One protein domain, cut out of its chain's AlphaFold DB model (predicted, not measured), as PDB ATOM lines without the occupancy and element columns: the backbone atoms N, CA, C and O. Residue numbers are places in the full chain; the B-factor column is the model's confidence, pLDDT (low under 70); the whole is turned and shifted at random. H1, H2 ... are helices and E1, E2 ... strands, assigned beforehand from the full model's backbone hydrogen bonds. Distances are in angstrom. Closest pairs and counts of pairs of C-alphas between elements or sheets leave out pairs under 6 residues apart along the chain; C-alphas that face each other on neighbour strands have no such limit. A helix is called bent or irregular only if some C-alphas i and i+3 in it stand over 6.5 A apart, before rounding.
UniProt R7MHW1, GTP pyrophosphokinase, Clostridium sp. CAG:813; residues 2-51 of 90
ATOM      1  N   LYS A   2     134.235 -55.099 201.697       90.88
ATOM      2  CA  LYS A   2     134.353 -56.364 200.950       90.88
ATOM      3  C   LYS A   2     133.164 -57.304 201.185       90.88
ATOM      4  O   LYS A   2     132.598 -57.794 200.219       90.88
ATOM      5  N   ASP A   3     132.723 -57.433 202.433       92.25
ATOM      6  CA  ASP A   3     131.631 -58.342 202.815       92.25
ATOM      7  C   ASP A   3     130.272 -57.914 202.246       92.25
ATOM      8  O   ASP A   3     129.466 -58.750 201.858       92.25
ATOM      9  N   VAL A   4     130.042 -56.602 202.107       92.88
ATOM     10  CA  VAL A   4     128.823 -56.064 201.479       92.88
ATOM     11  C   VAL A   4     128.799 -56.389 199.984       92.88
ATOM     12  O   VAL A   4     127.761 -56.775 199.459       92.88
ATOM     13  N   ILE A   5     129.938 -56.262 199.295       92.31
ATOM     14  CA  ILE A   5     130.038 -56.590 197.865       92.31
ATOM     15  C   ILE A   5     129.856 -58.092 197.651       92.31
ATOM     16  O   ILE A   5     129.106 -58.478 196.758       92.31
ATOM     17  N   ALA A   6     130.497 -58.919 198.481       92.56
ATOM     18  CA  ALA A   6     130.347 -60.371 198.435       92.56
ATOM     19  C   ALA A   6     128.876 -60.774 198.613       92.56
ATOM     20  O   ALA A   6     128.319 -61.431 197.742       92.56
ATOM     21  N   ALA A   7     128.202 -60.249 199.642       92.19
ATOM     22  CA  ALA A   7     126.788 -60.530 199.887       92.19
ATOM     23  C   ALA A   7     125.878 -60.149 198.706       92.19
ATOM     24  O   ALA A   7     124.905 -60.845 198.432       92.19
ATOM     25  N   VAL A   8     126.168 -59.058 197.991       92.25
ATOM     26  CA  VAL A   8     125.403 -58.678 196.790       92.25
ATOM     27  C   VAL A   8     125.711 -59.619 195.620       92.25
ATOM     28  O   VAL A   8     124.784 -60.088 194.960       92.25
ATOM     29  N   SER A   9     126.989 -59.929 195.396       89.50
ATOM     30  CA  SER A   9     127.443 -60.804 194.309       89.50
ATOM     31  C   SER A   9     126.912 -62.233 194.451       89.50
ATOM     32  O   SER A   9     126.450 -62.812 193.470       89.50
ATOM     33  N   ASP A  10     126.899 -62.778 195.668       91.75
ATOM     34  CA  ASP A  10     126.402 -64.131 195.968       91.75
ATOM     35  C   ASP A  10     124.894 -64.274 195.709       91.75
ATOM     36  O   ASP A  10     124.378 -65.373 195.519       91.75
ATOM     37  N   ASN A  11     124.172 -63.152 195.667       89.50
ATOM     38  CA  ASN A  11     122.746 -63.103 195.359       89.50
ATOM     39  C   ASN A  11     122.458 -62.872 193.866       89.50
ATOM     40  O   ASN A  11     121.325 -62.544 193.507       89.50
ATOM     41  N   ASN A  12     123.458 -63.063 192.998       88.19
ATOM     42  CA  ASN A  12     123.325 -62.962 191.544       88.19
ATOM     43  C   ASN A  12     122.806 -61.584 191.084       88.19
ATOM     44  O   ASN A  12     122.098 -61.472 190.084       88.19
ATOM     45  N   ALA A  13     123.139 -60.539 191.846       89.75
ATOM     46  CA  ALA A  13     122.752 -59.162 191.585       89.75
ATOM     47  C   ALA A  13     123.924 -58.388 190.984       89.75
ATOM     48  O   ALA A  13     125.033 -58.400 191.523       89.75
ATOM     49  N   ASN A  14     123.670 -57.670 189.892       90.88
ATOM     50  CA  ASN A  14     124.691 -56.851 189.256       90.88
ATOM     51  C   ASN A  14     124.742 -55.454 189.895       90.88
ATOM     52  O   ASN A  14     123.707 -54.830 190.151       90.88
ATOM     53  N   ILE A  15     125.949 -54.949 190.152       92.50
ATOM     54  CA  ILE A  15     126.166 -53.618 190.735       92.50
ATOM     55  C   ILE A  15     126.419 -52.634 189.594       92.50
ATOM     56  O   ILE A  15     127.457 -52.678 188.941       92.50
ATOM     57  N   VAL A  16     125.485 -51.710 189.382       92.81
ATOM     58  CA  VAL A  16     125.558 -50.702 188.310       92.81
ATOM     59  C   VAL A  16     126.305 -49.457 188.773       92.81
ATOM     60  O   VAL A  16     127.050 -48.837 188.017       92.81
ATOM     61  N   ASN A  17     126.104 -49.067 190.031       91.12
ATOM     62  CA  ASN A  17     126.881 -48.013 190.660       91.12
ATOM     63  C   ASN A  17     127.030 -48.268 192.161       91.12
ATOM     64  O   ASN A  17     126.215 -48.941 192.793       91.12
ATOM     65  N   ALA A  18     128.090 -47.711 192.729       91.81
ATOM     66  CA  ALA A  18     128.316 -47.705 194.159       91.81
ATOM     67  C   ALA A  18     128.978 -46.385 194.542       91.81
ATOM     68  O   ALA A  18     129.910 -45.927 193.881       91.81
ATOM     69  N   ASN A  19     128.487 -45.771 195.608       91.88
ATOM     70  CA  ASN A  19     129.038 -44.552 196.165       91.88
ATOM     71  C   ASN A  19     129.201 -44.715 197.671       91.88
ATOM     72  O   ASN A  19     128.332 -45.270 198.343       91.88
ATOM     73  N   ILE A  20     130.318 -44.225 198.196       92.75
ATOM     74  CA  ILE A  20     130.663 -44.378 199.604       92.75
ATOM     75  C   ILE A  20     130.941 -43.004 200.175       92.75
ATOM     76  O   ILE A  20     131.753 -42.240 199.655       92.75
ATOM     77  N   LYS A  21     130.259 -42.700 201.272       93.38
ATOM     78  CA  LYS A  21     130.464 -41.487 202.054       93.38
ATOM     79  C   LYS A  21     130.699 -41.902 203.491       93.38
ATOM     80  O   LYS A  21     129.952 -42.714 204.019       93.38
ATOM     81  N   THR A  22     131.681 -41.311 204.147       94.31
ATOM     82  CA  THR A  22     131.902 -41.541 205.577       94.31
ATOM     83  C   THR A  22     131.456 -40.307 206.339       94.31
ATOM     84  O   THR A  22     131.850 -39.190 206.000       94.31
ATOM     85  N   LYS A  23     130.629 -40.490 207.367       93.44
ATOM     86  CA  LYS A  23     130.178 -39.410 208.249       93.44
ATOM     87  C   LYS A  23     130.172 -39.915 209.684       93.44
ATOM     88  O   LYS A  23     129.615 -40.970 209.951       93.44
ATOM     89  N   ASN A  24     130.768 -39.153 210.602       92.56
ATOM     90  CA  ASN A  24     130.803 -39.475 212.035       92.56
ATOM     91  C   ASN A  24     131.263 -40.922 212.312       92.56
ATOM     92  O   ASN A  24     130.627 -41.635 213.077       92.56
ATOM     93  N   HIS A  25     132.334 -41.364 211.641       90.25
ATOM     94  CA  HIS A  25     132.888 -42.726 211.734       90.25
ATOM     95  C   HIS A  25     131.980 -43.865 211.236       90.25
ATOM     96  O   HIS A  25     132.347 -45.029 211.355       90.25
ATOM     97  N   VAL A  26     130.846 -43.547 210.608       92.31
ATOM     98  CA  VAL A  26     129.962 -44.520 209.956       92.31
ATOM     99  C   VAL A  26     130.089 -44.394 208.439       92.31
ATOM    100  O   VAL A  26     130.020 -43.297 207.877       92.31
ATOM    101  N   GLY A  27     130.280 -45.530 207.767       93.06
ATOM    102  CA  GLY A  27     130.253 -45.622 206.310       93.06
ATOM    103  C   GLY A  27     128.817 -45.719 205.797       93.06
ATOM    104  O   GLY A  27     128.076 -46.619 206.172       93.06
ATOM    105  N   ILE A  28     128.431 -44.803 204.920       94.38
ATOM    106  CA  ILE A  28     127.171 -44.825 204.181       94.38
ATOM    107  C   ILE A  28     127.488 -45.311 202.771       94.38
ATOM    108  O   ILE A  28     128.261 -44.676 202.050       94.38
ATOM    109  N   ILE A  29     126.887 -46.434 202.390       94.19
ATOM    110  CA  ILE A  29     127.074 -47.062 201.083       94.19
ATOM    111  C   ILE A  29     125.755 -46.945 200.311       94.19
ATOM    112  O   ILE A  29     124.725 -47.468 200.731       94.19
ATOM    113  N   GLU A  30     125.786 -46.240 199.186       93.19
ATOM    114  CA  GLU A  30     124.678 -46.125 198.237       93.19
ATOM    115  C   GLU A  30     124.984 -47.044 197.048       93.19
ATOM    116  O   GLU A  30     125.998 -46.848 196.381       93.19
ATOM    117  N   MET A  31     124.137 -48.042 196.779       92.75
ATOM    118  CA  MET A  31     124.330 -48.992 195.674       92.75
ATOM    119  C   MET A  31     123.123 -49.005 194.744       92.75
ATOM    120  O   MET A  31     121.982 -49.130 195.191       92.75
ATOM    121  N   GLY A  32     123.388 -48.908 193.448       92.44
ATOM    122  CA  GLY A  32     122.438 -49.167 192.379       92.44
ATOM    123  C   GLY A  32     122.604 -50.601 191.915       92.44
ATOM    124  O   GLY A  32     123.678 -50.980 191.446       92.44
ATOM    125  N   LEU A  33     121.540 -51.383 192.060       91.81
ATOM    126  CA  LEU A  33     121.507 -52.792 191.692       91.81
ATOM    127  C   LEU A  33     120.584 -52.997 190.497       91.81
ATOM    128  O   LEU A  33     119.497 -52.417 190.439       91.81
ATOM    129  N   GLU A  34     121.013 -53.854 189.585       90.06
ATOM    130  CA  GLU A  34     120.188 -54.401 188.518       90.06
ATOM    131  C   GLU A  34     119.704 -55.788 188.947       90.06
ATOM    132  O   GLU A  34     120.491 -56.629 189.391       90.06
ATOM    133  N   LEU A  35     118.385 -55.971 188.914       87.62
ATOM    134  CA  LEU A  35     117.691 -57.121 189.483       87.62
ATOM    135  C   LEU A  35     116.476 -57.465 188.623       87.62
ATOM    136  O   LEU A  35     115.700 -56.576 188.275       87.62
ATOM    137  N   ASP A  36     116.262 -58.759 188.394       85.56
ATOM    138  CA  ASP A  36     115.170 -59.253 187.545       85.56
ATOM    139  C   ASP A  36     113.846 -59.422 188.304       85.56
ATOM    140  O   ASP A  36     112.771 -59.464 187.706       85.56
ATOM    141  N   ASN A  37     113.900 -59.534 189.635       88.88
ATOM    142  CA  ASN A  37     112.720 -59.755 190.468       88.88
ATOM    143  C   ASN A  37     112.865 -59.127 191.869       88.88
ATOM    144  O   ASN A  37     113.955 -59.011 192.440       88.88
ATOM    145  N   ILE A  38     111.725 -58.759 192.459       90.81
ATOM    146  CA  ILE A  38     111.608 -58.210 193.809       90.81
ATOM    147  C   ILE A  38     112.047 -59.199 194.896       90.81
ATOM    148  O   ILE A  38     112.527 -58.774 195.945       90.81
ATOM    149  N   ASP A  39     111.924 -60.505 194.661       92.44
ATOM    150  CA  ASP A  39     112.346 -61.513 195.637       92.44
ATOM    151  C   ASP A  39     113.866 -61.533 195.811       92.44
ATOM    152  O   ASP A  39     114.355 -61.608 196.939       92.44
ATOM    153  N   THR A  40     114.621 -61.351 194.724       91.12
ATOM    154  CA  THR A  40     116.082 -61.197 194.779       91.12
ATOM    155  C   THR A  40     116.466 -59.937 195.549       91.12
ATOM    156  O   THR A  40     117.346 -59.990 196.403       91.12
ATOM    157  N   LEU A  41     115.743 -58.822 195.358       92.00
ATOM    158  CA  LEU A  41     115.974 -57.607 196.150       92.00
ATOM    159  C   LEU A  41     115.792 -57.858 197.653       92.00
ATOM    160  O   LEU A  41     116.615 -57.420 198.455       92.00
ATOM    161  N   LYS A  42     114.719 -58.555 198.046       93.81
ATOM    162  CA  LYS A  42     114.460 -58.879 199.458       93.81
ATOM    163  C   LYS A  42     115.567 -59.752 200.046       93.81
ATOM    164  O   LYS A  42     115.993 -59.498 201.173       93.81
ATOM    165  N   LYS A  43     116.054 -60.740 199.285       94.38
ATOM    166  CA  LYS A  43     117.187 -61.587 199.689       94.38
ATOM    167  C   LYS A  43     118.451 -60.760 199.899       94.38
ATOM    168  O   LYS A  43     119.010 -60.813 200.987       94.38
ATOM    169  N   VAL A  44     118.820 -59.915 198.932       94.19
ATOM    170  CA  VAL A  44     119.983 -59.019 199.043       94.19
ATOM    171  C   VAL A  44     119.884 -58.131 200.285       94.19
ATOM    172  O   VAL A  44     120.830 -58.069 201.065       94.19
ATOM    173  N   ILE A  45     118.737 -57.475 200.507       94.88
ATOM    174  CA  ILE A  45     118.526 -56.615 201.686       94.88
ATOM    175  C   ILE A  45     118.731 -57.411 202.978       94.88
ATOM    176  O   ILE A  45     119.434 -56.944 203.870       94.88
ATOM    177  N   THR A  46     118.161 -58.615 203.056       95.44
ATOM    178  CA  THR A  46     118.274 -59.484 204.234       95.44
ATOM    179  C   THR A  46     119.720 -59.924 204.465       95.44
ATOM    180  O   THR A  46     120.223 -59.812 205.578       95.44
ATOM    181  N   CYS A  47     120.421 -60.363 203.416       94.94
ATOM    182  CA  CYS A  47     121.822 -60.771 203.499       94.94
ATOM    183  C   CYS A  47     122.722 -59.630 203.979       94.94
ATOM    184  O   CYS A  47     123.528 -59.835 204.881       94.94
ATOM    185  N   VAL A  48     122.559 -58.426 203.423       95.38
ATOM    186  CA  VAL A  48     123.361 -57.260 203.822       95.38
ATOM    187  C   VAL A  48     123.021 -56.818 205.248       95.38
ATOM    188  O   VAL A  48     123.925 -56.481 206.002       95.38
ATOM    189  N   GLN A  49     121.746 -56.844 205.642       95.44
ATOM    190  CA  GLN A  49     121.323 -56.460 206.992       95.44
ATOM    191  C   GLN A  49     121.797 -57.439 208.076       95.44
ATOM    192  O   GLN A  49     121.967 -57.033 209.221       95.44
ATOM    193  N   ASN A  50     122.040 -58.701 207.721       95.44
ATOM    194  CA  ASN A  50     122.556 -59.712 208.643       95.44
ATOM    195  C   ASN A  50     124.075 -59.615 208.877       95.44
ATOM    196  O   ASN A  50     124.605 -60.357 209.702       95.44
ATOM    197  N   LEU A  51     124.790 -58.738 208.163       94.88
ATOM    198  CA  LEU A  51     126.216 -58.521 208.398       94.88
ATOM    199  C   LEU A  51     126.428 -57.774 209.730       94.88
ATOM    200  O   LEU A  51     125.761 -56.767 209.967       94.88
TER     201      LEU A  51
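AT A GLANCE: This is residues 2 to 51 of the 90 residues of the protein "GTP pyrophosphokinase" of Clostridium sp. CAG:813 (UniProt R7MHW1). A long, bent hairpin of two strands, E1 and E2, reaches out from a pair of helices, H1 and H2, which lie side by side near the hairpin's open end and run opposite ways. The hairpin's tip, residues 22 to 27, sticks out from the rest. The printed part has 50 residues, with two named helices and two named strands in the order H1, E1, E2, H2; the sheet's order is E1 - E2, antiparallel, and the class is mixed, helices and strands. The whole is only just compact, close to loose, with a radius of gyration of the C-alphas of 11.2 A, and elongated, spanning 34 by 22 by 17 A.

HOW THE PARTS SIT: H1, residues 2 to 9, and H2, residues 38 to 49, touch at a shallow tilt of 14 degrees, opposite ways. Their closest C-alphas, those of Val 8 and Val 44, are 5.9 A apart, and H2 touches H1 with residues 44 to 48 alone. E1, residues 14 to 23, bends by 58 degrees at residue 17. E1 and E2, residues 26 to 34, form a hairpin, antiparallel at 164 degrees; N 16 and O 32, 2.8 A, and N 28 and O 21, 2.7 A, are within hydrogen-bond range. The closest C-alphas of H1 and E1, those of Val 8 and Asn 14, are 7.8 A apart. H1 and E2 are apart, and so are E1 and H2. In H1 and H2 every O i to N i+4 pair is within hydrogen-bond range.

IN THESE COORDINATES: H1 begins at C-alpha 2 (134.353, -56.364, 200.950) and is 10.6 A long from first to last C-alpha. E1 measures 26.4 A and ends at C-alpha 23 (130.178, -39.410, 208.249). E2 measures 25.5 A. H2 measures 16.5 A and ends at C-alpha 49 (121.323, -56.460, 206.992).

THE WHOLE: The two C-alphas farthest apart, those of Asn 24 and Asp 36, are 35.1 A apart. The printed part has no cut, and its three links are tight. The mean pLDDT of the printed part is 92.3, and no printed residue is under 70.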